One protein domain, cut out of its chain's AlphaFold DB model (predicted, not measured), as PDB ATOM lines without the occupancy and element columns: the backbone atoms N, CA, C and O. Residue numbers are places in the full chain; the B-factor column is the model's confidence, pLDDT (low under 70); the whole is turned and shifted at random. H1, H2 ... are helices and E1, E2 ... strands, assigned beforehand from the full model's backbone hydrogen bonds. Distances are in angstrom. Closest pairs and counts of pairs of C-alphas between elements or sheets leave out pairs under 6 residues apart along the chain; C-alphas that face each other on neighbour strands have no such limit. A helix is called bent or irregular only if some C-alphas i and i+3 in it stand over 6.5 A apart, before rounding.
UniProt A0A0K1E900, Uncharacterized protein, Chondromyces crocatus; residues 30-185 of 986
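This is residues 30 to 185 of the 986 residues of an uncharacterized protein of Chondromyces crocatus (UniProt A0A0K1E900). Two lobes follow one another along the longest axis: first five helices, H1 to H5, in an up-and-down bundle, each packed on the one before, then a small sandwich of two three-stranded sheets. H4 packs on strand E3 of the nearer sheet, and H1 and H2 lie at the far end from the strands. The printed part has 156 residues, with five named helices followed by six named strands; one sheet, E3 E1 E6, is mixed and the other, E2 E4 E5, antiparallel. The class is mixed, helices and strands. The whole is compact, with a radius of gyration of the C-alphas of 16.9 A, yet elongated in outline, spanning 51 by 33 by 32 A.

H1, residues 30 to 44, begins at C-alpha 30 (19.583, 0.097, 1.288) and is 21.1 A long. H2 is residues 48 to 61, H3 65 to 77 and H4 81 to 93. H5, residues 101 to 114, measures 20.9 A and is irregular: C-alphas 110 and 113 are 7.0 A apart. E1, residues 116 to 123, is 23.6 A long and begins at (35.891, 31.918, -11.530). E2 is residues 128 to 131, E3 144 to 148, E4 151 to 158, 22.9 A long, and E5 165 to 172. E6, residues 177 to 183, ends at C-alpha 183 (57.593, 25.301, -5.934).

H1 and H2 form a helical hairpin and touch, closest at the C-alphas of Ala 39 and Ala 51, 4.1 A. H3 and H4 form another, closest at Ala 72 and Ala 84, C-alphas 4.3 A apart, at a shallow tilt of 20 degrees, opposite ways. H1 and H4 are apart. Every O i to N i+4 pair is within hydrogen-bond range in H1, H2, H3 and H4; in H5, 8 of 10 are. H4 is on the sheet E3 E1 E6, two layers, a helix on one face of a sheet, at a height over the sheet of 8.2 A. H5 only grazes this sheet with residues 111 to 114. E3 and E1 are antiparallel, with N 118 and O 146 2.8 A apart; E1 and E6 are parallel, with N 121 and O 180 2.9 A apart. In the other sheet E2 and E4 are antiparallel, N 130 and O 156 2.9 A apart, and E4 and E5 form a hairpin, N 155 and O 167 2.8 A apart. The two sheets make a sandwich, two sheets face to face, their best planes 18 degrees apart. E5 bends by 63 degrees at residue 169.

The C-alphas farthest apart are those of Ala 45 and Lys 185, 54.0 A. The printed part has no cut, and the link E2 to E3, 12 residues, is long. The mean pLDDT of the printed part is 87.3, and no printed residue is under 70.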
ATOM      1  N   ASP A  30      21.038  -0.034   1.411       76.44
ATOM      2  CA  ASP A  30      19.583   0.097   1.288       76.44
ATOM      3  C   ASP A  30      19.086   1.483   1.750       76.44
ATOM      4  O   ASP A  30      18.284   2.112   1.057       76.44
ATOM      5  N   GLU A  31      19.635   2.033   2.843       79.50
ATOM      6  CA  GLU A  31      19.368   3.416   3.280       79.50
ATOM      7  C   GLU A  31      19.841   4.452   2.231       79.50
ATOM      8  O   GLU A  31      19.140   5.429   1.933       79.50
ATOM      9  N   ALA A  32      21.001   4.228   1.598       83.25
ATOM     10  CA  ALA A  32      21.506   5.098   0.536       83.25
ATOM     11  C   ALA A  32      20.646   5.057  -0.742       83.25
ATOM     12  O   ALA A  32      20.448   6.109  -1.362       83.25
ATOM     13  N   ASP A  33      20.118   3.889  -1.120       83.56
ATOM     14  CA  ASP A  33      19.239   3.703  -2.283       83.56
ATOM     15  C   ASP A  33      17.806   4.208  -2.024       83.56
ATOM     16  O   ASP A  33      17.186   4.800  -2.918       83.56
ATOM     17  N   LEU A  34      17.302   4.098  -0.788       84.81
ATOM     18  CA  LEU A  34      16.070   4.763  -0.347       84.81
ATOM     19  C   LEU A  34      16.191   6.285  -0.515       84.81
ATOM     20  O   LEU A  34      15.337   6.922  -1.140       84.81
ATOM     21  N   HIS A  35      17.281   6.874  -0.020       89.56
ATOM     22  CA  HIS A  35      17.532   8.303  -0.181       89.56
ATOM     23  C   HIS A  35      17.779   8.711  -1.640       89.56
ATOM     24  O   HIS A  35      17.309   9.772  -2.048       89.56
ATOM     25  N   PHE A  36      18.428   7.881  -2.461       89.25
ATOM     26  CA  PHE A  36      18.559   8.143  -3.898       89.25
ATOM     27  C   PHE A  36      17.199   8.162  -4.614       89.25
ATOM     28  O   PHE A  36      16.951   9.020  -5.467       89.25
ATOM     29  N   SER A  37      16.301   7.250  -4.240       86.44
ATOM     30  CA  SER A  37      14.950   7.147  -4.798       86.44
ATOM     31  C   SER A  37      14.101   8.369  -4.430       86.44
ATOM     32  O   SER A  37      13.593   9.051  -5.324       86.44
ATOM     33  N   LEU A  38      14.055   8.730  -3.140       87.88
ATOM     34  CA  LEU A  38      13.386   9.942  -2.636       87.88
ATOM     35  C   LEU A  38      13.930  11.224  -3.282       87.88
ATOM     36  O   LEU A  38      13.173  12.132  -3.633       87.88
ATOM     37  N   ALA A  39      15.250  11.305  -3.465       88.69
ATOM     38  CA  ALA A  39      15.883  12.438  -4.127       88.69
ATOM     39  C   ALA A  39      15.481  12.548  -5.604       88.69
ATOM     40  O   ALA A  39      15.220  13.646  -6.096       88.69
ATOM     41  N   THR A  40      15.389  11.415  -6.305       88.88
ATOM     42  CA  THR A  40      14.999  11.359  -7.719       88.88
ATOM     43  C   THR A  40      13.526  11.732  -7.913       88.88
ATOM     44  O   THR A  40      13.208  12.491  -8.830       88.88
ATOM     45  N   GLU A  41      12.638  11.289  -7.019       89.06
ATOM     46  CA  GLU A  41      11.222  11.683  -7.004       89.06
ATOM     47  C   GLU A  41      11.058  13.196  -6.774       89.06
ATOM     48  O   GLU A  41      10.406  13.886  -7.563       89.06
ATOM     49  N   LYS A  42      11.735  13.751  -5.761       89.19
ATOM     50  CA  LYS A  42      11.738  15.199  -5.492       89.19
ATOM     51  C   LYS A  42      12.337  16.018  -6.636       89.19
ATOM     52  O   LYS A  42      11.811  17.083  -6.961       89.19
ATOM     53  N   TYR A  43      13.380  15.513  -7.297       89.81
ATOM     54  CA  TYR A  43      13.965  16.160  -8.474       89.81
ATOM     55  C   TYR A  43      12.959  16.207  -9.634       89.81
ATOM     56  O   TYR A  43      12.814  17.246 -10.281       89.81
ATOM     57  N   ALA A  44      12.219  15.119  -9.876       87.00
ATOM     58  CA  ALA A  44      11.152  15.077 -10.878       87.00
ATOM     59  C   ALA A  44       9.996  16.042 -10.538       87.00
ATOM     60  O   ALA A  44       9.477  16.717 -11.428       87.00
ATOM     61  N   ALA A  45       9.665  16.190  -9.251       88.56
ATOM     62  CA  ALA A  45       8.696  17.163  -8.741       88.56
ATOM     63  C   ALA A  45       9.192  18.632  -8.748       88.56
ATOM     64  O   ALA A  45       8.452  19.526  -8.337       88.56
ATOM     65  N   ARG A  46      10.421  18.902  -9.220       88.06
ATOM     66  CA  ARG A  46      11.114  20.211  -9.185       88.06
ATOM     67  C   ARG A  46      11.397  20.764  -7.775       88.06
ATOM     68  O   ARG A  46      11.786  21.925  -7.644       88.06
ATOM     69  N   ASP A  47      11.295  19.944  -6.727       90.88
ATOM     70  CA  ASP A  47      11.798  20.263  -5.384       90.88
ATOM     71  C   ASP A  47      13.315  20.027  -5.331       90.88
ATOM     72  O   ASP A  47      13.813  19.052  -4.767       90.88
ATOM     73  N   PHE A  48      14.077  20.926  -5.954       89.88
ATOM     74  CA  PHE A  48      15.533  20.788  -6.032       89.88
ATOM     75  C   PHE A  48      16.226  20.918  -4.664       89.88
ATOM     76  O   PHE A  48      17.299  20.351  -4.482       89.88
ATOM     77  N   ARG A  49      15.635  21.608  -3.675       87.81
ATOM     78  CA  ARG A  49      16.218  21.664  -2.320       87.81
ATOM     79  C   ARG A  49      16.054  20.336  -1.585       87.81
ATOM     80  O   ARG A  49      17.049  19.821  -1.083       87.81
ATOM     81  N   GLY A  50      14.851  19.762  -1.568       85.31
ATOM     82  CA  GLY A  50      14.632  18.449  -0.961       85.31
ATOM     83  C   GLY A  50      15.359  17.328  -1.710       85.31
ATOM     84  O   GLY A  50      15.883  16.409  -1.084       85.31
ATOM     85  N   ALA A  51      15.449  17.410  -3.042       88.50
ATOM     86  CA  ALA A  51      16.249  16.477  -3.834       88.50
ATOM     87  C   ALA A  51      17.734  16.533  -3.445       88.50
ATOM     88  O   ALA A  51      18.365  15.494  -3.253       88.50
ATOM     89  N   LEU A  52      18.286  17.741  -3.287       90.94
ATOM     90  CA  LEU A  52      19.681  17.933  -2.902       90.94
ATOM     91  C   LEU A  52      19.980  17.346  -1.518       90.94
ATOM     92  O   LEU A  52      21.006  16.693  -1.356       90.94
ATOM     93  N   GLU A  53      19.101  17.559  -0.539       89.94
ATOM     94  CA  GLU A  53      19.259  17.025   0.817       89.94
ATOM     95  C   GLU A  53      19.390  15.496   0.804       89.94
ATOM     96  O   GLU A  53      20.395  14.956   1.274       89.94
ATOM     97  N   HIS A  54      18.449  14.793   0.171       90.56
ATOM     98  CA  HIS A  54      18.499  13.334   0.093       90.56
ATOM     99  C   HIS A  54      19.630  12.812  -0.810       90.56
ATOM    100  O   HIS A  54      20.261  11.817  -0.454       90.56
ATOM    101  N   PHE A  55      19.978  13.485  -1.917       91.50
ATOM    102  CA  PHE A  55      21.155  13.098  -2.706       91.50
ATOM    103  C   PHE A  55      22.461  13.259  -1.905       91.50
ATOM    104  O   PHE A  55      23.343  12.404  -2.000       91.50
ATOM    105  N   LEU A  56      22.602  14.316  -1.094       89.50
ATOM    106  CA  LEU A  56      23.769  14.517  -0.225       89.50
ATOM    107  C   LEU A  56      23.852  13.469   0.892       89.50
ATOM    108  O   LEU A  56      24.958  13.025   1.202       89.50
ATOM    109  N   ILE A  57      22.716  13.062   1.472       85.69
ATOM    110  CA  ILE A  57      22.658  11.969   2.457       85.69
ATOM    111  C   ILE A  57      23.055  10.646   1.791       85.69
ATOM    112  O   ILE A  57      24.010  10.015   2.238       85.69
ATOM    113  N   SER A  58      22.424  10.290   0.667       86.81
ATOM    114  CA  SER A  58      22.755   9.096  -0.128       86.81
ATOM    115  C   SER A  58      24.255   9.023  -0.451       86.81
ATOM    116  O   SER A  58      24.912   8.033  -0.142       86.81
ATOM    117  N   ASN A  59      24.850  10.116  -0.943       87.44
ATOM    118  CA  ASN A  59      26.280  10.183  -1.261       87.44
ATOM    119  C   ASN A  59      27.217  10.212  -0.033       87.44
ATOM    120  O   ASN A  59      28.416   9.959  -0.180       87.44
ATOM    121  N   ARG A  60      26.712  10.553   1.161       86.56
ATOM    122  CA  ARG A  60      27.456  10.437   2.428       86.56
ATOM    123  C   ARG A  60      27.454   8.994   2.938       86.56
ATOM    124  O   ARG A  60      28.482   8.570   3.456       86.56
ATOM    125  N   LEU A  61      26.335   8.284   2.794       84.44
ATOM    126  CA  LEU A  61      26.184   6.877   3.179       84.44
ATOM    127  C   LEU A  61      26.975   5.965   2.227       84.44
ATOM    128  O   LEU A  61      27.880   5.254   2.658       84.44
ATOM    129  N   VAL A  62      26.706   6.056   0.918       82.56
ATOM    130  CA  VAL A  62      27.428   5.326  -0.134       82.56
ATOM    131  C   VAL A  62      27.780   6.276  -1.278       82.56
ATOM    132  O   VAL A  62      26.950   6.666  -2.100       82.56
ATOM    133  N   ARG A  63      29.063   6.644  -1.368       81.94
ATOM    134  CA  ARG A  63      29.567   7.543  -2.414       81.94
ATOM    135  C   ARG A  63      29.497   6.874  -3.792       81.94
ATOM    136  O   ARG A  63      30.306   6.005  -4.106       81.94
ATOM    137  N   ASN A  64      28.573   7.323  -4.639       81.69
ATOM    138  CA  ASN A  64      28.289   6.724  -5.948       81.69
ATOM    139  C   ASN A  64      28.302   7.794  -7.057       81.69
ATOM    140  O   ASN A  64      27.662   8.839  -6.934       81.69
ATOM    141  N   ARG A  65      29.021   7.534  -8.165       81.81
ATOM    142  CA  ARG A  65      29.214   8.472  -9.294       81.81
ATOM    143  C   ARG A  65      27.910   9.059  -9.853       81.81
ATOM    144  O   ARG A  65      27.866  10.248 -10.161       81.81
ATOM    145  N   ASN A  66      26.840   8.262  -9.920       81.25
ATOM    146  CA  ASN A  66      25.543   8.706 -10.438       81.25
ATOM    147  C   ASN A  66      24.882   9.705  -9.477       81.25
ATOM    148  O   ASN A  66      24.298  10.698  -9.908       81.25
ATOM    149  N   VAL A  67      25.031   9.472  -8.169       87.12
ATOM    150  CA  VAL A  67      24.551  10.369  -7.112       87.12
ATOM    151  C   VAL A  67      25.342  11.676  -7.147       87.12
ATOM    152  O   VAL A  67      24.740  12.741  -7.169       87.12
ATOM    153  N   VAL A  68      26.676  11.618  -7.266       87.94
ATOM    154  CA  VAL A  68      27.553  12.801  -7.407       87.94
ATOM    155  C   VAL A  68      27.163  13.662  -8.617       87.94
ATOM    156  O   VAL A  68      27.071  14.885  -8.494       87.94
ATOM    157  N   PHE A  69      26.875  13.048  -9.767       88.38
ATOM    158  CA  PHE A  69      26.405  13.765 -10.957       88.38
ATOM    159  C   PHE A  69      25.013  14.389 -10.756       88.38
ATOM    160  O   PHE A  69      24.788  15.537 -11.145       88.38
ATOM    161  N   ASN A  70      24.090  13.689 -10.090       88.88
ATOM    162  CA  ASN A  70      22.768  14.233  -9.772       88.88
ATOM    163  C   ASN A  70      22.827  15.364  -8.728       88.88
ATOM    164  O   ASN A  70      22.112  16.354  -8.880       88.88
ATOM    165  N   ILE A  71      23.726  15.298  -7.737       89.62
ATOM    166  CA  ILE A  71      24.029  16.417  -6.824       89.62
ATOM    167  C   ILE A  71      24.461  17.643  -7.636       89.62
ATOM    168  O   ILE A  71      23.908  18.728  -7.455       89.62
ATOM    169  N   ALA A  72      25.403  17.471  -8.567       89.75
ATOM    170  CA  ALA A  72      25.906  18.555  -9.407       89.75
ATOM    171  C   ALA A  72      24.800  19.210 -10.255       89.75
ATOM    172  O   ALA A  72      24.657  20.434 -10.242       89.75
ATOM    173  N   ARG A  73      23.954  18.396 -10.906       90.50
ATOM    174  CA  ARG A  73      22.763  18.868 -11.636       90.50
ATOM    175  C   ARG A  73      21.780  19.611 -10.738       90.50
ATOM    176  O   ARG A  73      21.218  20.620 -11.150       90.50
ATOM    177  N   THR A  74      21.583  19.141  -9.509       90.62
ATOM    178  CA  THR A  74      20.660  19.772  -8.557       90.62
ATOM    179  C   THR A  74      21.178  21.139  -8.105       90.62
ATOM    180  O   THR A  74      20.418  22.105  -8.093       90.62
ATOM    181  N   TYR A  75      22.484  21.271  -7.844       92.31
ATOM    182  CA  TYR A  75      23.115  22.574  -7.606       92.31
ATOM    183  C   TYR A  75      23.056  23.507  -8.832       92.31
ATOM    184  O   TYR A  75      22.860  24.709  -8.656       92.31
ATOM    185  N   GLU A  76      23.175  22.986 -10.062       90.38
ATOM    186  CA  GLU A  76      22.999  23.776 -11.298       90.38
ATOM    187  C   GLU A  76      21.572  24.339 -11.398       90.38
ATOM    188  O   GLU A  76      21.410  25.532 -11.648       90.38
ATOM    189  N   GLN A  77      20.540  23.530 -11.120       90.50
ATOM    190  CA  GLN A  77      19.143  23.994 -11.101       90.50
ATOM    191  C   GLN A  77      18.852  25.013  -9.981       90.50
ATOM    192  O   GLN A  77      17.991  25.874 -10.137       90.50
ATOM    193  N   LEU A  78      19.595  24.956  -8.871       90.06
ATOM    194  CA  LEU A  78      19.545  25.941  -7.783       90.06
ATOM    195  C   LEU A  78      20.385  27.208  -8.056       90.06
ATOM    196  O   LEU A  78      20.501  28.054  -7.169       90.06
ATOM    197  N   ALA A  79      20.989  27.340  -9.245       88.38
ATOM    198  CA  ALA A  79      21.939  28.396  -9.622       88.38
ATOM    199  C   ALA A  79      23.167  28.522  -8.686       88.38
ATOM    200  O   ALA A  79      23.862  29.541  -8.660       88.38
ATOM    201  N   GLN A  80      23.484  27.465  -7.933       90.62
ATOM    202  CA  GLN A  80      24.643  27.380  -7.042       90.62
ATOM    203  C   GLN A  80      25.861  26.848  -7.812       90.62
ATOM    204  O   GLN A  80      26.417  25.789  -7.522       90.62
ATOM    205  N   TYR A  81      26.272  27.606  -8.831       89.88
ATOM    206  CA  TYR A  81      27.293  27.202  -9.803       89.88
ATOM    207  C   TYR A  81      28.662  26.769  -9.223       89.88
ATOM    208  O   TYR A  81      29.242  25.842  -9.784       89.88
ATOM    209  N   PRO A  82      29.200  27.340  -8.120       88.31
ATOM    210  CA  PRO A  82      30.450  26.859  -7.517       88.31
ATOM    211  C   PRO A  82      30.348  25.429  -6.978       88.31
ATOM    212  O   PRO A  82      31.237  24.609  -7.216       88.31
ATOM    213  N   ASP A  83      29.252  25.114  -6.285       89.12
ATOM    214  CA  ASP A  83      29.002  23.778  -5.753       89.12
ATOM    215  C   ASP A  83      28.655  22.804  -6.883       89.12
ATOM    216  O   ASP A  83      29.211  21.706  -6.929       89.12
ATOM    217  N   ALA A  84      27.864  23.236  -7.873       87.69
ATOM    218  CA  ALA A  84      27.634  22.470  -9.099       87.69
ATOM    219  C   ALA A  84      28.960  22.096  -9.784       87.69
ATOM    220  O   ALA A  84      29.192  20.929 -10.081       87.69
ATOM    221  N   PHE A  85      29.880  23.051  -9.954       90.75
ATOM    222  CA  PHE A  85      31.201  22.811 -10.540       90.75
ATOM    223  C   PHE A  85      32.051  21.869  -9.690       90.75
ATOM    224  O   PHE A  85      32.650  20.938 -10.224       90.75
ATOM    225  N   ARG A  86      32.066  22.045  -8.362       88.62
ATOM    226  CA  ARG A  86      32.759  21.137  -7.439       88.62
ATOM    227  C   ARG A  86      32.271  19.694  -7.591       88.62
ATOM    228  O   ARG A  86      33.100  18.783  -7.602       88.62
ATOM    229  N   TYR A  87      30.959  19.476  -7.668       89.38
ATOM    230  CA  TYR A  87      30.396  18.134  -7.802       89.38
ATOM    231  C   TYR A  87      30.499  17.592  -9.234       89.38
ATOM    232  O   TYR A  87      30.743  16.400  -9.386       89.38
ATOM    233  N   TYR A  88      30.451  18.425 -10.279       90.56
ATOM    234  CA  TYR A  88      30.717  17.978 -11.651       90.56
ATOM    235  C   TYR A  88      32.179  17.579 -11.873       90.56
ATOM    236  O   TYR A  88      32.429  16.548 -12.490       90.56
ATOM    237  N   VAL A  89      33.147  18.331 -11.336       88.81
ATOM    238  CA  VAL A  89      34.566  17.934 -11.371       88.81
ATOM    239  C   VAL A  89      34.758  16.603 -10.639       88.81
ATOM    240  O   VAL A  89      35.419  15.717 -11.166       88.81
ATOM    241  N   GLN A  90      34.105  16.398  -9.488       86.12
ATOM    242  CA  GLN A  90      34.128  15.098  -8.805       86.12
ATOM    243  C   GLN A  90      33.426  13.980  -9.592       86.12
ATOM    244  O   GLN A  90      33.896  12.848  -9.563       86.12
ATOM    245  N   ALA A  91      32.327  14.260 -10.298       85.44
ATOM    246  CA  ALA A  91      31.677  13.282 -11.169       85.44
ATOM    247  C   ALA A  91      32.604  12.879 -12.327       85.44
ATOM    248  O   ALA A  91      32.719  11.697 -12.633       85.44
ATOM    249  N   LEU A  92      33.325  13.841 -12.912       87.06
ATOM    250  CA  LEU A  92      34.304  13.610 -13.974       87.06
ATOM    251  C   LEU A  92      35.559  12.865 -13.479       87.06
ATOM    252  O   LEU A  92      36.131  12.068 -14.220       87.06
ATOM    253  N   GLU A  93      35.983  13.088 -12.232       83.50
ATOM    254  CA  GLU A  93      37.033  12.306 -11.556       83.50
ATOM    255  C   GLU A  93      36.596  10.851 -11.295       83.50
ATOM    256  O   GLU A  93      37.431   9.950 -11.305       83.50
ATOM    257  N   LEU A  94      35.296  10.612 -11.088       84.19
ATOM    258  CA  LEU A  94      34.711   9.301 -10.777       84.19
ATOM    259  C   LEU A  94      34.122   8.556 -11.992       84.19
ATOM    260  O   LEU A  94      33.581   7.463 -11.813       84.19
ATOM    261  N   GLU A  95      34.199   9.113 -13.207       87.12
ATOM    262  CA  GLU A  95      33.627   8.505 -14.418       87.12
ATOM    263  C   GLU A  95      34.701   7.836 -15.306       87.12
ATOM    264  O   GLU A  95      35.386   8.530 -16.073       87.12
ATOM    265  N   PRO A  96      34.855   6.495 -15.239       79.31
ATOM    266  CA  PRO A  96      35.739   5.740 -16.128       79.31
ATOM    267  C   PRO A  96      35.195   5.569 -17.557       79.31
ATOM    268  O   PRO A  96      35.970   5.248 -18.455       79.31
ATOM    269  N   ASP A  97      33.891   5.751 -17.799       83.44
ATOM    270  CA  ASP A  97      33.294   5.566 -19.129       83.44
ATOM    271  C   ASP A  97      33.547   6.785 -20.032       83.44
ATOM    272  O   ASP A  97      32.862   7.809 -19.947       83.44
ATOM    273  N   ALA A  98      34.515   6.654 -20.942       81.25
ATOM    274  CA  ALA A  98      34.897   7.693 -21.898       81.25
ATOM    275  C   ALA A  98      33.740   8.209 -22.776       81.25
ATOM    276  O   ALA A  98      33.814   9.341 -23.246       81.25
ATOM    277  N   SER A  99      32.660   7.438 -22.968       81.50
ATOM    278  CA  SER A  99      31.484   7.889 -23.726       81.50
ATOM    279  C   SER A  99      30.601   8.879 -22.953       81.50
ATOM    280  O   SER A  99      29.880   9.670 -23.561       81.50
ATOM    281  N   ARG A 100      30.676   8.876 -21.614       80.44
ATOM    282  CA  ARG A 100      29.859   9.723 -20.723       80.44
ATOM    283  C   ARG A 100      30.573  10.992 -20.282       80.44
ATOM    284  O   ARG A 100      29.912  11.990 -20.003       80.44
ATOM    285  N   ARG A 101      31.909  10.979 -20.261       86.12
ATOM    286  CA  ARG A 101      32.741  12.142 -19.902       86.12
ATOM    287  C   ARG A 101      32.372  13.422 -20.678       86.12
ATOM    288  O   ARG A 101      32.201  14.434 -20.000       86.12
ATOM    289  N   PRO A 102      32.112  13.399 -22.005       87.19
ATOM    290  CA  PRO A 102      31.701  14.594 -22.748       87.19
ATOM    291  C   PRO A 102      30.427  15.259 -22.211       87.19
ATOM    292  O   PRO A 102      30.340  16.479 -22.213       87.19
ATOM    293  N   LEU A 103      29.463  14.490 -21.685       84.88
ATOM    294  CA  LEU A 103      28.221  15.035 -21.114       84.88
ATOM    295  C   LEU A 103      28.477  15.791 -19.799       84.88
ATOM    296  O   LEU A 103      27.821  16.792 -19.507       84.88
ATOM    297  N   ILE A 104      29.440  15.317 -19.002       87.38
ATOM    298  CA  ILE A 104      29.868  15.980 -17.763       87.38
ATOM    299  C   ILE A 104      30.716  17.213 -18.103       87.38
ATOM    300  O   ILE A 104      30.528  18.273 -17.512       87.38
ATOM    301  N   GLU A 105      31.608  17.105 -19.087       88.56
ATOM    302  CA  GLU A 105      32.443  18.206 -19.583       88.56
ATOM    303  C   GLU A 105      31.599  19.327 -20.217       88.56
ATOM    304  O   GLU A 105      31.858  20.502 -19.956       88.56
ATOM    305  N   GLU A 106      30.534  18.995 -20.952       88.00
ATOM    306  CA  GLU A 106      29.557  19.957 -21.476       88.00
ATOM    307  C   GLU A 106      28.762  20.635 -20.347       88.00
ATOM    308  O   GLU A 106      28.543  21.849 -20.378       88.00
ATOM    309  N   ALA A 107      28.373  19.891 -19.304       87.56
ATOM    310  CA  ALA A 107      27.719  20.470 -18.132       87.56
ATOM    311  C   ALA A 107      28.643  21.429 -17.360       87.56
ATOM    312  O   ALA A 107      28.221  22.526 -16.991       87.56
ATOM    313  N   ILE A 108      29.923  21.072 -17.205       87.62
ATOM    314  CA  ILE A 108      30.961  21.965 -16.676       87.62
ATOM    315  C   ILE A 108      31.085  23.212 -17.559       87.62
ATOM    316  O   ILE A 108      31.069  24.327 -17.037       87.62
ATOM    317  N   ALA A 109      31.177  23.047 -18.881       87.00
ATOM    318  CA  ALA A 109      31.315  24.152 -19.828       87.00
ATOM    319  C   ALA A 109      30.120  25.118 -19.788       87.00
ATOM    320  O   ALA A 109      30.324  26.327 -19.863       87.00
ATOM    321  N   ARG A 110      28.895  24.609 -19.599       88.06
ATOM    322  CA  ARG A 110      27.666  25.410 -19.491       88.06
ATOM    323  C   ARG A 110      27.627  26.301 -18.248       88.06
ATOM    324  O   ARG A 110      27.158  27.432 -18.341       88.06
ATOM    325  N   ILE A 111      28.132  25.834 -17.103       89.12
ATOM    326  CA  ILE A 111      28.160  26.639 -15.866       89.12
ATOM    327  C   ILE A 111      29.428  27.491 -15.714       89.12
ATOM    328  O   ILE A 111      29.418  28.458 -14.954       89.12
ATOM    329  N   LYS A 112      30.508  27.169 -16.440       86.25
ATOM    330  CA  LYS A 112      31.812  27.853 -16.358       86.25
ATOM    331  C   LYS A 112      31.753  29.383 -16.547       86.25
ATOM    332  O   LYS A 112      32.463  30.060 -15.807       86.25
ATOM    333  N   PRO A 113      30.916  29.967 -17.432       88.19
ATOM    334  CA  PRO A 113      30.766  31.423 -17.544       88.19
ATOM    335  C   PRO A 113      30.300  32.114 -16.253       88.19
ATOM    336  O   PRO A 113      30.572  33.295 -16.059       88.19
ATOM    337  N   ASN A 114      29.627  31.386 -15.357       86.75
ATOM    338  CA  ASN A 114      29.045  31.933 -14.131       86.75
ATOM    339  C   ASN A 114      29.983  31.844 -12.912       86.75
ATOM    340  O   ASN A 114      29.571  32.185 -11.806       86.75
ATOM    341  N   ILE A 115      31.225  31.369 -13.077       90.81
ATOM    342  CA  ILE A 115      32.192  31.166 -11.984       90.81
ATOM    343  C   ILE A 115      33.625  31.506 -12.397       90.81
ATOM    344  O   ILE A 115      33.997  31.414 -13.562       90.81
ATOM    345  N   ALA A 116      34.442  31.878 -11.419       89.75
ATOM    346  CA  ALA A 116      35.891  31.918 -11.530       89.75
ATOM    347  C   ALA A 116      36.468  30.527 -11.231       89.75
ATOM    348  O   ALA A 116      36.107  29.920 -10.220       89.75
ATOM    349  N   VAL A 117      37.386  30.036 -12.068       90.88
ATOM    350  CA  VAL A 117      38.057  28.738 -11.882       90.88
ATOM    351  C   VAL A 117      39.529  28.944 -11.523       90.88
ATOM    352  O   VAL A 117      40.302  29.478 -12.313       90.88
ATOM    353  N   LEU A 118      39.940  28.471 -10.349       91.31
ATOM    354  CA  LEU A 118      41.336  28.438  -9.913       91.31
ATOM    355  C   LEU A 118      41.934  27.053 -10.193       91.31
ATOM    356  O   LEU A 118      41.361  26.043  -9.792       91.31
ATOM    357  N   ASN A 119      43.084  27.006 -10.861       92.25
ATOM    358  CA  ASN A 119      43.844  25.788 -11.143       92.25
ATOM    359  C   ASN A 119      45.163  25.813 -10.359       92.25
ATOM    360  O   ASN A 119      46.073  26.551 -10.728       92.25
ATOM    361  N   VAL A 120      45.267  25.051  -9.269       92.19
ATOM    362  CA  VAL A 120      46.429  25.079  -8.362       92.19
ATOM    363  C   VAL A 120      47.332  23.872  -8.614       92.19
ATOM    364  O   VAL A 120      46.857  22.737  -8.598       92.19
ATOM    365  N   VAL A 121      48.631  24.106  -8.819       92.50
ATOM    366  CA  VAL A 121      49.650  23.095  -9.159       92.50
ATOM    367  C   VAL A 121      50.904  23.298  -8.293       92.50
ATOM    368  O   VAL A 121      51.236  24.434  -7.953       92.50
ATOM    369  N   THR A 122      51.614  22.220  -7.934       92.44
ATOM    370  CA  THR A 122      52.901  22.305  -7.214       92.44
ATOM    371  C   THR A 122      54.019  21.470  -7.840       92.44
ATOM    372  O   THR A 122      53.758  20.514  -8.570       92.44
ATOM    373  N   ASP A 123      55.262  21.861  -7.546       84.44
ATOM    374  CA  ASP A 123      56.500  21.121  -7.819       84.44
ATOM    375  C   ASP A 123      57.237  20.842  -6.486       84.44
ATOM    376  O   ASP A 123      57.712  21.803  -5.864       84.44
ATOM    377  N   PRO A 124      57.332  19.579  -6.015       86.31
ATOM    378  CA  PRO A 124      56.703  18.373  -6.572       86.31
ATOM    379  C   PRO A 124      55.176  18.337  -6.334       86.31
ATOM    380  O   PRO A 124      54.695  18.971  -5.394       86.31
ATOM    381  N   PRO A 125      54.405  17.589  -7.151       86.69
ATOM    382  CA  PRO A 125      52.945  17.525  -7.054       86.69
ATOM    383  C   PRO A 125      52.455  16.737  -5.829       86.69
ATOM    384  O   PRO A 125      53.192  15.955  -5.232       86.69
ATOM    385  N   GLY A 126      51.169  16.893  -5.498       86.81
ATOM    386  CA  GLY A 126      50.508  16.185  -4.395       86.81
ATOM    387  C   GLY A 126      50.305  17.018  -3.127       86.81
ATOM    388  O   GLY A 126      49.644  16.548  -2.204       86.81
ATOM    389  N   ALA A 127      50.798  18.261  -3.087       90.69
ATOM    390  CA  ALA A 127      50.607  19.167  -1.956       90.69
ATOM    391  C   ALA A 127      49.121  19.463  -1.683       90.69
ATOM    392  O   ALA A 127      48.350  19.697  -2.624       90.69
ATOM    393  N   THR A 128      48.742  19.498  -0.405       91.50
ATOM    394  CA  THR A 128      47.394  19.823   0.083       91.50
ATOM    395  C   THR A 128      47.099  21.304  -0.143       91.50
ATOM    396  O   THR A 128      47.900  22.151   0.244       91.50
ATOM    397  N   VAL A 129      45.953  21.629  -0.749       90.31
ATOM    398  CA  VAL A 129      45.541  23.005  -1.076       90.31
ATOM    399  C   VAL A 129      44.550  23.544  -0.047       90.31
ATOM    400  O   VAL A 129      43.510  22.929   0.202       90.31
ATOM    401  N   TYR A 130      44.801  24.755   0.448       90.56
ATOM    402  CA  TYR A 130      43.845  25.556   1.214       90.56
ATOM    403  C   TYR A 130      43.582  26.889   0.509       90.56
ATOM    404  O   TYR A 130      44.467  27.449  -0.140       90.56
ATOM    405  N   ILE A 131      42.359  27.407   0.659       89.19
ATOM    406  CA  ILE A 131      41.940  28.695   0.098       89.19
ATOM    407  C   ILE A 131      41.550  29.635   1.237       89.19
ATOM    408  O   ILE A 131      40.734  29.288   2.091       89.19
ATOM    409  N   ASN A 132      42.124  30.836   1.215       86.88
ATOM    410  CA  ASN A 132      42.022  31.928   2.183       86.88
ATOM    411  C   ASN A 132      42.586  31.612   3.576       86.88
ATOM    412  O   ASN A 132      43.428  32.362   4.068       86.88
ATOM    413  N   ARG A 133      42.154  30.521   4.221       86.62
ATOM    414  CA  ARG A 133      42.621  30.108   5.553       86.62
ATOM    415  C   ARG A 133      42.652  28.581   5.689       86.62
ATOM    416  O   ARG A 133      41.800  27.892   5.130       86.62
ATOM    417  N   ARG A 134      43.602  28.066   6.478       85.69
ATOM    418  CA  ARG A 134      43.786  26.624   6.754       85.69
ATOM    419  C   ARG A 134      42.602  25.995   7.505       85.69
ATOM    420  O   ARG A 134      42.204  24.874   7.211       85.69
ATOM    421  N   ASP A 135      42.006  26.735   8.439       82.88
ATOM    422  CA  ASP A 135      40.921  26.272   9.318       82.88
ATOM    423  C   ASP A 135      39.571  26.075   8.608       82.88
ATOM    424  O   ASP A 135      38.691  25.397   9.129       82.88
ATOM    425  N   LEU A 136      39.422  26.575   7.376       80.31
ATOM    426  CA  LEU A 136      38.269  26.278   6.516       80.31
ATOM    427  C   LEU A 136      38.321  24.855   5.913       80.31
ATOM    428  O   LEU A 136      37.431  24.474   5.142       80.31
ATOM    429  N   GLY A 137      39.358  24.079   6.239       81.50
ATOM    430  CA  GLY A 137      39.608  22.724   5.756       81.50
ATOM    431  C   GLY A 137      40.235  22.679   4.353       81.50
ATOM    432  O   GLY A 137      40.150  23.652   3.595       81.50
ATOM    433  N   PRO A 138      40.843  21.545   3.971       87.44
ATOM    434  CA  PRO A 138      41.488  21.388   2.671       87.44
ATOM    435  C   PRO A 138      40.479  21.452   1.511       87.44
ATOM    436  O   PRO A 138      39.265  21.278   1.676       87.44
ATOM    437  N   ARG A 139      40.986  21.715   0.305       87.38
ATOM    438  CA  ARG A 139      40.217  21.758  -0.956       87.38
ATOM    439  C   ARG A 139      40.620  20.659  -1.949       87.38
ATOM    440  O   ARG A 139      40.105  20.602  -3.068       87.38
ATOM    441  N   GLY A 140      41.468  19.737  -1.500       84.38
ATOM    442  CA  GLY A 140      42.050  18.641  -2.271       84.38
ATOM    443  C   GLY A 140      43.556  18.823  -2.435       84.38
ATOM    444  O   GLY A 140      44.119  19.808  -1.959       84.38
ATOM    445  N   ASN A 141      44.189  17.882  -3.127       89.69
ATOM    446  CA  ASN A 141      45.628  17.900  -3.378       89.69
ATOM    447  C   ASN A 141      45.897  18.363  -4.813       89.69
ATOM    448  O   ASN A 141      45.063  18.169  -5.698       89.69
ATOM    449  N   THR A 142      47.043  18.995  -5.038       88.25
ATOM    450  CA  THR A 142      47.455  19.470  -6.367       88.25
ATOM    451  C   THR A 142      47.839  18.319  -7.311       88.25
ATOM    452  O   THR A 142      48.475  17.365  -6.860       88.25
ATOM    453  N   PRO A 143      47.540  18.415  -8.625       89.38
ATOM    454  CA  PRO A 143      46.846  19.517  -9.303       89.38
ATOM    455  C   PRO A 143      45.332  19.547  -9.011       89.38
ATOM    456  O   PRO A 143      44.678  18.507  -9.007       89.38
ATOM    457  N   ARG A 144      44.759  20.739  -8.775       88.38
ATOM    458  CA  ARG A 144      43.348  20.889  -8.367       88.38
ATOM    459  C   ARG A 144      42.634  22.051  -9.057       88.38
ATOM    460  O   ARG A 144      43.091  23.189  -8.978       88.38
ATOM    461  N   LEU A 145      41.468  21.769  -9.646       88.75
ATOM    462  CA  LEU A 145      40.521  22.766 -10.160       88.75
ATOM    463  C   LEU A 145      39.460  23.101  -9.102       88.75
ATOM    464  O   LEU A 145      38.839  22.199  -8.538       88.75
ATOM    465  N   LEU A 146      39.230  24.392  -8.848       89.25
ATOM    466  CA  LEU A 146      38.296  24.903  -7.837       89.25
ATOM    467  C   LEU A 146      37.443  26.042  -8.419       89.25
ATOM    468  O   LEU A 146      37.993  26.977  -8.992       89.25
ATOM    469  N   GLY A 147      36.117  25.974  -8.270       87.69
ATOM    470  CA  GLY A 147      35.178  26.991  -8.767       87.69
ATOM    471  C   GLY A 147      34.630  27.888  -7.653       87.69
ATOM    472  O   GLY A 147      34.300  27.391  -6.578       87.69
ATOM    473  N   TYR A 148      34.503  29.193  -7.913       89.19
ATOM    474  CA  TYR A 148      33.996  30.211  -6.976       89.19
ATOM    475  C   TYR A 148      33.174  31.296  -7.702       89.19
ATOM    476  O   TYR A 148      33.332  31.476  -8.901       89.19
ATOM    477  N   GLN A 149      32.354  32.092  -6.997       81.38
ATOM    478  CA  GLN A 149      31.573  33.215  -7.581       81.38
ATOM    479  C   GLN A 149      32.428  34.422  -8.055       81.38
ATOM    480  O   GLN A 149      31.899  35.483  -8.373       81.38
ATOM    481  N   GLY A 150      33.757  34.288  -8.088       81.25
ATOM    482  CA  GLY A 150      34.699  35.396  -8.261       81.25
ATOM    483  C   GLY A 150      35.019  36.128  -6.954       81.25
ATOM    484  O   GLY A 150      34.309  36.002  -5.957       81.25
ATOM    485  N   GLY A 151      36.138  36.851  -6.940       86.19
ATOM    486  CA  GLY A 151      36.654  37.530  -5.749       86.19
ATOM    487  C   GLY A 151      38.179  37.617  -5.724       86.19
ATOM    488  O   GLY A 151      38.838  37.416  -6.745       86.19
ATOM    489  N   ASN A 152      38.731  37.921  -4.548       87.50
ATOM    490  CA  ASN A 152      40.166  37.874  -4.269       87.50
ATOM    491  C   ASN A 152      40.470  36.683  -3.349       87.50
ATOM    492  O   ASN A 152      39.775  36.496  -2.349       87.50
ATOM    493  N   PHE A 153      41.498  35.903  -3.679       90.06
ATOM    494  CA  PHE A 153      41.825  34.656  -2.990       90.06
ATOM    495  C   PHE A 153      43.291  34.603  -2.550       90.06
ATOM    496  O   PHE A 153      44.179  35.110  -3.238       90.06
ATOM    497  N   LYS A 154      43.540  33.906  -1.438       90.25
ATOM    498  CA  LYS A 154      44.869  33.427  -1.040       90.25
ATOM    499  C   LYS A 154      44.933  31.914  -1.227       90.25
ATOM    500  O   LYS A 154      44.020  31.210  -0.802       90.25
ATOM    501  N   VAL A 155      45.992  31.409  -1.846       91.12
ATOM    502  CA  VAL A 155      46.273  29.974  -2.000       91.12
ATOM    503  C   VAL A 155      47.424  29.612  -1.069       91.12
ATOM    504  O   VAL A 155      48.463  30.264  -1.097       91.12
ATOM    505  N   ILE A 156      47.245  28.570  -0.258       91.19
ATOM    506  CA  ILE A 156      48.274  28.011   0.630       91.19
ATOM    507  C   ILE A 156      48.445  26.539   0.254       91.19
ATOM    508  O   ILE A 156      47.442  25.838   0.082       91.19
ATOM    509  N   VAL A 157      49.687  26.070   0.125       91.81
ATOM    510  CA  VAL A 157      50.011  24.673  -0.200       91.81
ATOM    511  C   VAL A 157      51.001  24.065   0.787       91.81
ATOM    512  O   VAL A 157      51.965  24.710   1.199       91.81
ATOM    513  N   GLU A 158      50.761  22.807   1.159       89.75
ATOM    514  CA  GLU A 158      51.547  22.091   2.172       89.75
ATOM    515  C   GLU A 158      51.851  20.655   1.726       89.75
ATOM    516  O   GLU A 158      50.966  19.956   1.227       89.75
ATOM    517  N   LEU A 159      53.097  20.209   1.912       87.56
ATOM    518  CA  LEU A 159      53.548  18.851   1.608       87.56
ATOM    519  C   LEU A 159      54.569  18.395   2.658       87.56
ATOM    520  O   LEU A 159      55.512  19.126   2.964       87.56
ATOM    521  N   ASP A 160      54.404  17.181   3.179       78.81
ATOM    522  CA  ASP A 160      55.277  16.640   4.223       78.81
ATOM    523  C   ASP A 160      56.744  16.554   3.770       78.81
ATOM    524  O   ASP A 160      57.062  16.086   2.676       78.81
ATOM    525  N   GLY A 161      57.658  17.010   4.633       72.00
ATOM    526  CA  GLY A 161      59.096  17.091   4.340       72.00
ATOM    527  C   GLY A 161      59.530  18.338   3.553       72.00
ATOM    528  O   GLY A 161      60.728  18.505   3.297       72.00
ATOM    529  N   TYR A 162      58.590  19.222   3.209       84.06
ATOM    530  CA  TYR A 162      58.842  20.484   2.519       84.06
ATOM    531  C   TYR A 162      58.338  21.687   3.333       84.06
ATOM    532  O   TYR A 162      57.491  21.566   4.215       84.06
ATOM    533  N   GLU A 163      58.883  22.866   3.046       81.81
ATOM    534  CA  GLU A 163      58.405  24.135   3.593       81.81
ATOM    535  C   GLU A 163      57.080  24.532   2.907       81.81
ATOM    536  O   GLU A 163      56.981  24.416   1.681       81.81
ATOM    537  N   PRO A 164      56.054  24.978   3.661       83.12
ATOM    538  CA  PRO A 164      54.779  25.402   3.091       83.12
ATOM    539  C   PRO A 164      54.931  26.737   2.353       83.12
ATOM    540  O   PRO A 164      55.621  27.638   2.826       83.12
ATOM    541  N   GLU A 165      54.246  26.882   1.221       91.00
ATOM    542  CA  GLU A 165      54.306  28.080   0.368       91.00
ATOM    543  C   GLU A 165      52.901  28.685   0.199       91.00
ATOM    544  O   GLU A 165      51.887  27.978   0.196       91.00
ATOM    545  N   GLU A 166      52.819  30.011   0.067       90.12
ATOM    546  CA  GLU A 166      51.549  30.735  -0.056       90.12
ATOM    547  C   GLU A 166      51.620  31.922  -1.027       90.12
ATOM    548  O   GLU A 166      52.631  32.612  -1.129       90.12
ATOM    549  N   VAL A 167      50.517  32.174  -1.740       90.50
ATOM    550  CA  VAL A 167      50.349  33.297  -2.677       90.50
ATOM    551  C   VAL A 167      49.023  33.993  -2.383       90.50
ATOM    552  O   VAL A 167      47.966  33.362  -2.387       90.50
ATOM    553  N   ASP A 168      49.082  35.300  -2.140       87.56
ATOM    554  CA  ASP A 168      47.932  36.164  -1.844       87.56
ATOM    555  C   ASP A 168      47.586  37.073  -3.045       87.56
ATOM    556  O   ASP A 168      48.334  37.146  -4.023       87.56
ATOM    557  N   GLY A 169      46.455  37.778  -2.990       85.19
ATOM    558  CA  GLY A 169      46.064  38.763  -4.009       85.19
ATOM    559  C   GLY A 169      45.573  38.170  -5.339       85.19
ATOM    560  O   GLY A 169      45.608  38.843  -6.376       85.19
ATOM    561  N   ILE A 170      45.127  36.910  -5.350       87.94
ATOM    562  CA  ILE A 170      44.648  36.233  -6.560       87.94
ATOM    563  C   ILE A 170      43.221  36.701  -6.864       87.94
ATOM    564  O   ILE A 170      42.242  36.079  -6.460       87.94
ATOM    565  N   GLN A 171      43.094  37.804  -7.600       87.25
ATOM    566  CA  GLN A 171      41.816  38.221  -8.183       87.25
ATOM    567  C   GLN A 171      41.387  37.258  -9.301       87.25
ATOM    568  O   GLN A 171      42.201  36.924 -10.164       87.25
ATOM    569  N   ALA A 172      40.123  36.840  -9.313       87.06
ATOM    570  CA  ALA A 172      39.539  36.068 -10.410       87.06
ATOM    571  C   ALA A 172      38.051  36.413 -10.596       87.06
ATOM    572  O   ALA A 172      37.328  36.606  -9.612       87.06
ATOM    573  N   ARG A 173      37.589  36.509 -11.847       88.25
ATOM    574  CA  ARG A 173      36.221  36.929 -12.215       88.25
ATOM    575  C   ARG A 173      35.383  35.769 -12.780       88.25
ATOM    576  O   ARG A 173      35.958  34.809 -13.291       88.25
ATOM    577  N   PRO A 174      34.038  35.829 -12.728       86.31
ATOM    578  CA  PRO A 174      33.185  34.877 -13.440       86.31
ATOM    579  C   PRO A 174      33.546  34.773 -14.930       86.31
ATOM    580  O   PRO A 174      33.761  35.793 -15.586       86.31
ATOM    581  N   GLY A 175      33.668  33.545 -15.437       82.56
ATOM    582  CA  GLY A 175      34.120  33.234 -16.796       82.56
ATOM    583  C   GLY A 175      35.642  33.141 -16.972       82.56
ATOM    584  O   GLY A 175      36.104  32.710 -18.027       82.56
ATOM    585  N   GLU A 176      36.436  33.490 -15.956       87.38
ATOM    586  CA  GLU A 176      37.901  33.421 -15.982       87.38
ATOM    587  C   GLU A 176      38.419  32.081 -15.427       87.38
ATOM    588  O   GLU A 176      37.921  31.572 -14.422       87.38
ATOM    589  N   GLN A 177      39.474  31.527 -16.037       89.75
ATOM    590  CA  GLN A 177      40.265  30.440 -15.449       89.75
ATOM    591  C   GLN A 177      41.706  30.905 -15.213       89.75
ATOM    592  O   GLN A 177      42.414  31.231 -16.164       89.75
ATOM    593  N   ARG A 178      42.161  30.873 -13.957       90.06
ATOM    594  CA  ARG A 178      43.489  31.339 -13.535       90.06
ATOM    595  C   ARG A 178      44.308  30.190 -12.945       90.06
ATOM    596  O   ARG A 178      43.844  29.490 -12.049       90.06
ATOM    597  N   THR A 179      45.531  29.994 -13.443       91.31
ATOM    598  CA  THR A 179      46.461  28.959 -12.947       91.31
ATOM    599  C   THR A 179      47.459  29.550 -11.951       91.31
ATOM    600  O   THR A 179      47.948  30.659 -12.155       91.31
ATOM    601  N   ILE A 180      47.748  28.810 -10.880       92.38
ATOM    602  CA  ILE A 180      48.676  29.164  -9.803       92.38
ATOM    603  C   ILE A 180      49.648  27.995  -9.611       92.38
ATOM    604  O   ILE A 180      49.220  26.891  -9.277       92.38
ATOM    605  N   SER A 181      50.943  28.248  -9.801       91.38
ATOM    606  CA  SER A 181      52.011  27.252  -9.655       91.38
ATOM    607  C   SER A 181      52.961  27.654  -8.529       91.38
ATOM    608  O   SER A 181      53.491  28.764  -8.561       91.38
ATOM    609  N   LEU A 182      53.203  26.763  -7.562       88.88
ATOM    610  CA  LEU A 182      54.152  26.981  -6.459       88.88
ATOM    611  C   LEU A 182      55.236  25.891  -6.433       88.88
ATOM    612  O   LEU A 182      54.966  24.737  -6.760       88.88
ATOM    613  N   LYS A 183      56.462  26.239  -6.027       87.69
ATOM    614  CA  LYS A 183      57.593  25.301  -5.934       87.69
ATOM    615  C   LYS A 183      58.071  25.187  -4.491       87.69
ATOM    616  O   LYS A 183      58.437  26.194  -3.892       87.69
ATOM    617  N   LEU A 184      58.081  23.971  -3.955       84.31
ATOM    618  CA  LEU A 184      58.323  23.708  -2.538       84.31
ATOM    619  C   LEU A 184      59.806  23.421  -2.254       84.31
ATOM    620  O   LEU A 184      60.501  22.786  -3.053       84.31
ATOM    621  N   LYS A 185      60.302  23.852  -1.088       79.94
ATOM    622  CA  LYS A 185      61.701  23.651  -0.652       79.94
ATOM    623  C   LYS A 185      61.790  22.495   0.337       79.94
ATOM    624  O   LYS A 185      61.007  22.441   1.275       79.94
TER     625      LYS A 185